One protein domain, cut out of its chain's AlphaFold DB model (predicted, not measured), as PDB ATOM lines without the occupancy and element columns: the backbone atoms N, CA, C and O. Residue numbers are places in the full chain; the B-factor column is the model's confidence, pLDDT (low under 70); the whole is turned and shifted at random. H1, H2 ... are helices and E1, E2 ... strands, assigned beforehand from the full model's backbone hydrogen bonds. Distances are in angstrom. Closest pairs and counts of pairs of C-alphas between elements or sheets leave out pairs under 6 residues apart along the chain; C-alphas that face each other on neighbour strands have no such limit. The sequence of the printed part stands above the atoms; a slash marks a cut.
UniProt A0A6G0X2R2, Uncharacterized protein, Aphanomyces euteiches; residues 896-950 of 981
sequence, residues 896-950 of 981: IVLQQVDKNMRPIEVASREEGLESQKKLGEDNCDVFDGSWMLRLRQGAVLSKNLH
ATOM      1  N   ILE A 896     -45.280 -27.515 -64.387       85.12
ATOM      2  CA  ILE A 896     -44.327 -26.806 -65.239       85.12
ATOM      3  C   ILE A 896     -44.893 -25.415 -65.539       85.12
ATOM      4  O   ILE A 896     -46.019 -25.268 -66.012       85.12
ATOM      5  N   VAL A 897     -44.112 -24.386 -65.233       86.19
ATOM      6  CA  VAL A 897     -44.387 -22.981 -65.527       86.19
ATOM      7  C   VAL A 897     -43.205 -22.426 -66.303       86.19
ATOM      8  O   VAL A 897     -42.055 -22.782 -66.052       86.19
ATOM      9  N   LEU A 898     -43.496 -21.551 -67.252       87.25
ATOM     10  CA  LEU A 898     -42.494 -20.868 -68.044       87.25
ATOM     11  C   LEU A 898     -42.023 -19.598 -67.315       87.25
ATOM     12  O   LEU A 898     -42.840 -18.785 -66.888       87.25
ATOM     13  N   GLN A 899     -40.711 -19.446 -67.139       83.81
ATOM     14  CA  GLN A 899     -40.053 -18.300 -66.520       83.81
ATOM     15  C   GLN A 899     -39.087 -17.652 -67.516       83.81
ATOM     16  O   GLN A 899     -38.288 -18.332 -68.158       83.81
ATOM     17  N   GLN A 900     -39.138 -16.327 -67.606       85.69
ATOM     18  CA  GLN A 900     -38.218 -15.549 -68.425       85.69
ATOM     19  C   GLN A 900     -36.833 -15.448 -67.769       85.69
ATOM     20  O   GLN A 900     -36.722 -15.349 -66.546       85.69
ATOM     21  N   VAL A 901     -35.775 -15.497 -68.577       84.06
ATOM     22  CA  VAL A 901     -34.389 -15.415 -68.115       84.06
ATOM     23  C   VAL A 901     -33.941 -13.956 -68.027       84.06
ATOM     24  O   VAL A 901     -34.010 -13.214 -69.004       84.06
ATOM     25  N   ASP A 902     -33.395 -13.571 -66.875       83.56
ATOM     26  CA  ASP A 902     -32.987 -12.186 -66.602       83.56
ATOM     27  C   ASP A 902     -31.597 -11.817 -67.150       83.56
ATOM     28  O   ASP A 902     -31.201 -10.654 -67.096       83.56
ATOM     29  N   LYS A 903     -30.813 -12.789 -67.633       86.75
ATOM     30  CA  LYS A 903     -29.446 -12.588 -68.149       86.75
ATOM     31  C   LYS A 903     -29.134 -13.553 -69.288       86.75
ATOM     32  O   LYS A 903     -29.640 -14.668 -69.311       86.75
ATOM     33  N   ASN A 904     -28.229 -13.155 -70.180       86.50
ATOM     34  CA  ASN A 904     -27.713 -14.049 -71.217       86.50
ATOM     35  C   ASN A 904     -27.071 -15.293 -70.583       86.50
ATOM     36  O   ASN A 904     -26.213 -15.183 -69.702       86.50
ATOM     37  N   MET A 905     -27.481 -16.471 -71.045       86.50
ATOM     38  CA  MET A 905     -26.932 -17.746 -70.599       86.50
ATOM     39  C   MET A 905     -25.607 -18.039 -71.303       86.50
ATOM     40  O   MET A 905     -25.239 -17.419 -72.302       86.50
ATOM     41  N   ARG A 906     -24.869 -19.010 -70.773       86.56
ATOM     42  CA  ARG A 906     -23.720 -19.589 -71.475       86.56
ATOM     43  C   ARG A 906     -24.199 -20.371 -72.714       86.56
ATOM     44  O   ARG A 906     -25.244 -21.015 -72.608       86.56
ATOM     45  N   PRO A 907     -23.476 -20.324 -73.849       87.38
ATOM     46  CA  PRO A 907     -23.782 -21.163 -75.004       87.38
ATOM     47  C   PRO A 907     -23.774 -22.651 -74.630       87.38
ATOM     48  O   PRO A 907     -22.958 -23.080 -73.811       87.38
ATOM     49  N   ILE A 908     -24.695 -23.411 -75.212       86.50
ATOM     50  CA  ILE A 908     -24.837 -24.859 -75.042       86.50
ATOM     51  C   ILE A 908     -24.646 -25.496 -76.414       86.50
ATOM     52  O   ILE A 908     -25.174 -24.992 -77.400       86.50
ATOM     53  N   GLU A 909     -23.889 -26.582 -76.474       86.56
ATOM     54  CA  GLU A 909     -23.693 -27.344 -77.704       86.56
ATOM     55  C   GLU A 909     -24.990 -28.078 -78.100       86.56
ATOM     56  O   GLU A 909     -25.659 -28.673 -77.253       86.56
ATOM     57  N   VAL A 910     -25.352 -28.001 -79.378       85.12
ATOM     58  CA  VAL A 910     -26.487 -28.677 -80.025       85.12
ATOM     59  C   VAL A 910     -25.952 -29.625 -81.097       85.12
ATOM     60  O   VAL A 910     -24.867 -29.412 -81.637       85.12
ATOM     61  N   ALA A 911     -26.686 -30.696 -81.400       82.81
ATOM     62  CA  ALA A 911     -26.146 -31.783 -82.216       82.81
ATOM     63  C   ALA A 911     -26.007 -31.410 -83.701       82.81
ATOM     64  O   ALA A 911     -25.199 -32.000 -84.417       82.81
ATOM     65  N   SER A 912     -26.794 -30.446 -84.182       84.00
ATOM     66  CA  SER A 912     -26.830 -30.053 -85.593       84.00
ATOM     67  C   SER A 912     -27.265 -28.601 -85.791       84.00
ATOM     68  O   SER A 912     -27.855 -27.975 -84.904       84.00
ATOM     69  N   ARG A 913     -27.011 -28.073 -86.993       80.69
ATOM     70  CA  ARG A 913     -27.497 -26.756 -87.418       80.69
ATOM     71  C   ARG A 913     -29.014 -26.700 -87.411       80.69
ATOM     72  O   ARG A 913     -29.592 -25.696 -87.005       80.69
ATOM     73  N   GLU A 914     -29.642 -27.767 -87.891       84.00
ATOM     74  CA  GLU A 914     -31.087 -27.879 -88.024       84.00
ATOM     75  C   GLU A 914     -31.762 -27.781 -86.654       84.00
ATOM     76  O   GLU A 914     -32.703 -27.008 -86.497       84.00
ATOM     77  N   GLU A 915     -31.230 -28.471 -85.642       83.62
ATOM     78  CA  GLU A 915     -31.727 -28.409 -84.261       83.62
ATOM     79  C   GLU A 915     -31.552 -27.012 -83.640       83.62
ATOM     80  O   GLU A 915     -32.448 -26.507 -82.953       83.62
ATOM     81  N   GLY A 916     -30.422 -26.351 -83.919       81.88
ATOM     82  CA  GLY A 916     -30.162 -24.975 -83.490       81.88
ATOM     83  C   GLY A 916     -31.138 -23.971 -84.113       81.88
ATOM     84  O   GLY A 916     -31.721 -23.155 -83.397       81.88
ATOM     85  N   LEU A 917     -31.373 -24.065 -85.425       82.25
ATOM     86  CA  LEU A 917     -32.328 -23.220 -86.151       82.25
ATOM     87  C   LEU A 917     -33.784 -23.522 -85.767       82.25
ATOM     88  O   LEU A 917     -34.600 -22.606 -85.681       82.25
ATOM     89  N   GLU A 918     -34.130 -24.781 -85.489       84.12
ATOM     90  CA  GLU A 918     -35.466 -25.150 -85.012       84.12
ATOM     91  C   GLU A 918     -35.724 -24.598 -83.604       84.12
ATOM     92  O   GLU A 918     -36.791 -24.038 -83.334       84.12
ATOM     93  N   SER A 919     -34.729 -24.692 -82.720       80.50
ATOM     94  CA  SER A 919     -34.768 -24.078 -81.391       80.50
ATOM     95  C   SER A 919     -34.887 -22.557 -81.491       80.50
ATOM     96  O   SER A 919     -35.695 -21.958 -80.780       80.50
ATOM     97  N   GLN A 920     -34.167 -21.940 -82.432       81.06
ATOM     98  CA  GLN A 920     -34.249 -20.506 -82.700       81.06
ATOM     99  C   GLN A 920     -35.612 -20.073 -83.234       81.06
ATOM    100  O   GLN A 920     -36.158 -19.066 -82.790       81.06
ATOM    101  N   LYS A 921     -36.232 -20.880 -84.095       83.62
ATOM    102  CA  LYS A 921     -37.593 -20.636 -84.580       83.62
ATOM    103  C   LYS A 921     -38.643 -20.759 -83.470       83.62
ATOM    104  O   LYS A 921     -39.610 -20.003 -83.470       83.62
ATOM    105  N   LYS A 922     -38.472 -21.699 -82.531       78.88
ATOM    106  CA  LYS A 922     -39.387 -21.897 -81.388       78.88
ATOM    107  C   LYS A 922     -39.257 -20.802 -80.328       78.88
ATOM    108  O   LYS A 922     -40.261 -20.416 -79.738       78.88
ATOM    109  N   LEU A 923     -38.039 -20.330 -80.069       77.50
ATOM    110  CA  LEU A 923     -37.746 -19.339 -79.028       77.50
ATOM    111  C   LEU A 923     -37.834 -17.890 -79.537       77.50
ATOM    112  O   LEU A 923     -38.066 -16.985 -78.734       77.50
ATOM    113  N   GLY A 924     -37.696 -17.675 -80.848       78.31
ATOM    114  CA  GLY A 924     -37.614 -16.366 -81.499       78.31
ATOM    115  C   GLY A 924     -36.164 -15.896 -81.665       78.31
ATOM    116  O   GLY A 924     -35.345 -16.066 -80.762       78.31
ATOM    117  N   GLU A 925     -35.851 -15.275 -82.808       78.12
ATOM    118  CA  GLU A 925     -34.489 -14.826 -83.160       78.12
ATOM    119  C   GLU A 925     -33.898 -13.839 -82.138       78.12
ATOM    120  O   GLU A 925     -32.715 -13.916 -81.811       78.12
ATOM    121  N   ASP A 926     -34.730 -12.981 -81.542       80.38
ATOM    122  CA  ASP A 926     -34.301 -12.018 -80.518       80.38
ATOM    123  C   ASP A 926     -33.907 -12.674 -79.184       80.38
ATOM    124  O   ASP A 926     -33.169 -12.083 -78.390       80.38
ATOM    125  N   ASN A 927     -34.367 -13.906 -78.945       81.69
ATOM    126  CA  ASN A 927     -34.210 -14.621 -77.680       81.69
ATOM    127  C   ASN A 927     -33.075 -15.650 -77.700       81.69
ATOM    128  O   ASN A 927     -32.724 -16.182 -76.641       81.69
ATOM    129  N   CYS A 928     -32.468 -15.941 -78.852       84.44
ATOM    130  CA  CYS A 928     -31.322 -16.841 -78.900       84.44
ATOM    131  C   CYS A 928     -30.401 -16.644 -80.108       84.44
ATOM    132  O   CYS A 928     -30.837 -16.423 -81.236       84.44
ATOM    133  N   ASP A 929     -29.110 -16.828 -79.851       85.56
ATOM    134  CA  ASP A 929     -28.059 -16.823 -80.863       85.56
ATOM    135  C   ASP A 929     -27.660 -18.252 -81.234       85.56
ATOM    136  O   ASP A 929     -27.510 -19.096 -80.344       85.56
ATOM    137  N   VAL A 930     -27.417 -18.489 -82.522       83.44
ATOM    138  CA  VAL A 930     -26.831 -19.730 -83.047       83.44
ATOM    139  C   VAL A 930     -25.472 -19.394 -83.661       83.44
ATOM    140  O   VAL A 930     -25.375 -18.476 -84.475       83.44
ATOM    141  N   PHE A 931     -24.422 -20.112 -83.259       85.00
ATOM    142  CA  PHE A 931     -23.049 -19.906 -83.740       85.00
ATOM    143  C   PHE A 931     -22.542 -21.113 -84.538       85.00
ATOM    144  O   PHE A 931     -22.982 -22.239 -84.300       85.00
ATOM    145  N   ASP A 932     -21.591 -20.864 -85.443       66.50
ATOM    146  CA  ASP A 932     -21.017 -21.859 -86.356       66.50
ATOM    147  C   ASP A 932     -19.567 -22.225 -85.952       66.50
ATOM    148  O   ASP A 932     -18.777 -21.340 -85.613       66.50
ATOM    149  N   GLY A 933     -19.228 -23.522 -85.940       65.56
ATOM    150  CA  GLY A 933     -17.904 -24.068 -85.557       65.56
ATOM    151  C   GLY A 933     -17.961 -25.313 -84.651       65.56
ATOM    152  O   GLY A 933     -17.223 -26.272 -84.844       65.56
ATOM    153  N   SER A 934     -18.884 -25.311 -83.696       66.38
ATOM    154  CA  SER A 934     -19.521 -26.449 -83.008       66.38
ATOM    155  C   SER A 934     -20.907 -25.897 -82.707       66.38
ATOM    156  O   SER A 934     -20.985 -24.819 -82.119       66.38
ATOM    157  N   TRP A 935     -21.973 -26.485 -83.258       82.38
ATOM    158  CA  TRP A 935     -23.289 -25.837 -83.250       82.38
ATOM    159  C   TRP A 935     -23.656 -25.473 -81.812       82.38
ATOM    160  O   TRP A 935     -23.783 -26.343 -80.959       82.38
ATOM    161  N   MET A 936     -23.743 -24.178 -81.520       82.75
ATOM    162  CA  MET A 936     -23.927 -23.680 -80.160       82.75
ATOM    163  C   MET A 936     -25.128 -22.749 -80.111       82.75
ATOM    164  O   MET A 936     -25.217 -21.802 -80.893       82.75
ATOM    165  N   LEU A 937     -26.019 -22.991 -79.151       86.25
ATOM    166  CA  LEU A 937     -27.202 -22.190 -78.867       86.25
ATOM    167  C   LEU A 937     -26.981 -21.379 -77.587       86.25
ATOM    168  O   LEU A 937     -26.734 -21.936 -76.515       86.25
ATOM    169  N   ARG A 938     -27.112 -20.053 -77.663       86.38
ATOM    170  CA  ARG A 938     -27.094 -19.171 -76.488       86.38
ATOM    171  C   ARG A 938     -28.458 -18.541 -76.277       86.38
ATOM    172  O   ARG A 938     -28.900 -17.751 -77.101       86.38
ATOM    173  N   LEU A 939     -29.073 -18.809 -75.130       87.75
ATOM    174  CA  LEU A 939     -30.295 -18.120 -74.708       87.75
ATOM    175  C   LEU A 939     -29.964 -16.698 -74.239       87.75
ATOM    176  O   LEU A 939     -29.089 -16.510 -73.387       87.75
ATOM    177  N   ARG A 940     -30.656 -15.702 -74.786       85.81
ATOM    178  CA  ARG A 940     -30.525 -14.293 -74.403       85.81
ATOM    179  C   ARG A 940     -31.407 -13.959 -73.200       85.81
ATOM    180  O   ARG A 940     -32.346 -14.679 -72.862       85.81
ATOM    181  N   GLN A 941     -31.094 -12.846 -72.549       84.88
ATOM    182  CA  GLN A 941     -31.990 -12.188 -71.611       84.88
ATOM    183  C   GLN A 941     -33.319 -11.934 -72.322       84.88
ATOM    184  O   GLN A 941     -33.341 -11.347 -73.399       84.88
ATOM    185  N   GLY A 942     -34.410 -12.400 -71.727       79.44
ATOM    186  CA  GLY A 942     -35.730 -12.375 -72.346       79.44
ATOM    187  C   GLY A 942     -36.216 -13.729 -72.876       79.44
ATOM    188  O   GLY A 942     -37.423 -13.887 -73.055       79.44
ATOM    189  N   ALA A 943     -35.330 -14.722 -73.027       83.62
ATOM    190  CA  ALA A 943     -35.705 -16.091 -73.388       83.62
ATOM    191  C   ALA A 943     -36.549 -16.768 -72.300       83.62
ATOM    192  O   ALA A 943     -36.469 -16.411 -71.125       83.62
ATOM    193  N   VAL A 944     -37.337 -17.776 -72.676       81.81
ATOM    194  CA  VAL A 944     -38.285 -18.454 -71.782       81.81
ATOM    195  C   VAL A 944     -37.810 -19.880 -71.469       81.81
ATOM    196  O   VAL A 944     -37.562 -20.666 -72.378       81.81
ATOM    197  N   LEU A 945     -37.695 -20.224 -70.180       83.12
ATOM    198  CA  LEU A 945     -37.290 -21.542 -69.665       83.12
ATOM    199  C   LEU A 945     -38.374 -22.169 -68.783       83.12
ATOM    200  O   LEU A 945     -39.217 -21.471 -68.230       83.12
ATOM    201  N   SER A 946     -38.344 -23.488 -68.597       82.56
ATOM    202  CA  SER A 946     -39.271 -24.198 -67.709       82.56
ATOM    203  C   SER A 946     -38.792 -24.240 -66.250       82.56
ATOM    204  O   SER A 946     -37.604 -24.375 -65.953       82.56
ATOM    205  N   LYS A 947     -39.739 -24.150 -65.312       85.62
ATOM    206  CA  LYS A 947     -39.551 -24.290 -63.863       85.62
ATOM    207  C   LYS A 947     -40.720 -25.062 -63.257       85.62
ATOM    208  O   LYS A 947     -41.847 -24.937 -63.719       85.62
ATOM    209  N   ASN A 948     -40.475 -25.800 -62.177       89.38
ATOM    210  CA  ASN A 948     -41.523 -26.528 -61.464       89.38
ATOM    211  C   ASN A 948     -42.082 -25.711 -60.292       89.38
ATOM    212  O   ASN A 948     -41.328 -25.145 -59.496       89.38
ATOM    213  N   LEU A 949     -43.407 -25.697 -60.166       89.88
ATOM    214  CA  LEU A 949     -44.147 -25.111 -59.055       89.88
ATOM    215  C   LEU A 949     -44.988 -26.188 -58.361       89.88
ATOM    216  O   LEU A 949     -45.580 -27.047 -59.013       89.88
ATOM    217  N   HIS A 950     -45.095 -26.104 -57.036       89.25
ATOM    218  CA  HIS A 950     -46.055 -26.905 -56.286       89.25
ATOM    219  C   HIS A 950     -47.451 -26.276 -56.375       89.25
ATOM    220  O   HIS A 950     -47.668 -25.165 -55.888       89.25
TER     221      HIS A 950
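Overview. This is residues 896 to 950 of the 981 residues of an uncharacterized protein of Aphanomyces euteiches (UniProt A0A6G0X2R2). At one end of a rod E1 and E4 pair; at the other, H1 packs on the hairpin E2 and E3. The printed part has 55 residues; its named elements run E1 H1 E2 E3 E4, class mixed. It is only just compact, close to loose: radius of gyration of the C-alphas 11.6 A, spans 40 by 18 by 17 A.

Arrangement. Find E1, residues 896 to 900, antiparallel to E4, residues 944 to 949; N 897 to O 947 is 2.8 A. In H1, residues 913 to 923, every O i to N i+4 pair is within hydrogen-bond range. E2, residues 928 to 931, is antiparallel to E3, residues 936 to 939; N 929 to O 938 is 2.9 A. The closest C-alphas of H1 and E2, 920 and 928, are 6.0 A apart.

Along the chain. Find C-alpha 896 at (-44.327, -26.806, -65.239); E4 runs 15.5 A to C-alpha 949 at (-44.147, -25.111, -59.055).

Size, cuts and confidence. C-alphas 933 and 950 are farthest apart, 40.7 A; the link E1 to H1 is long; pLDDT is under 70 at residues 932 to 934.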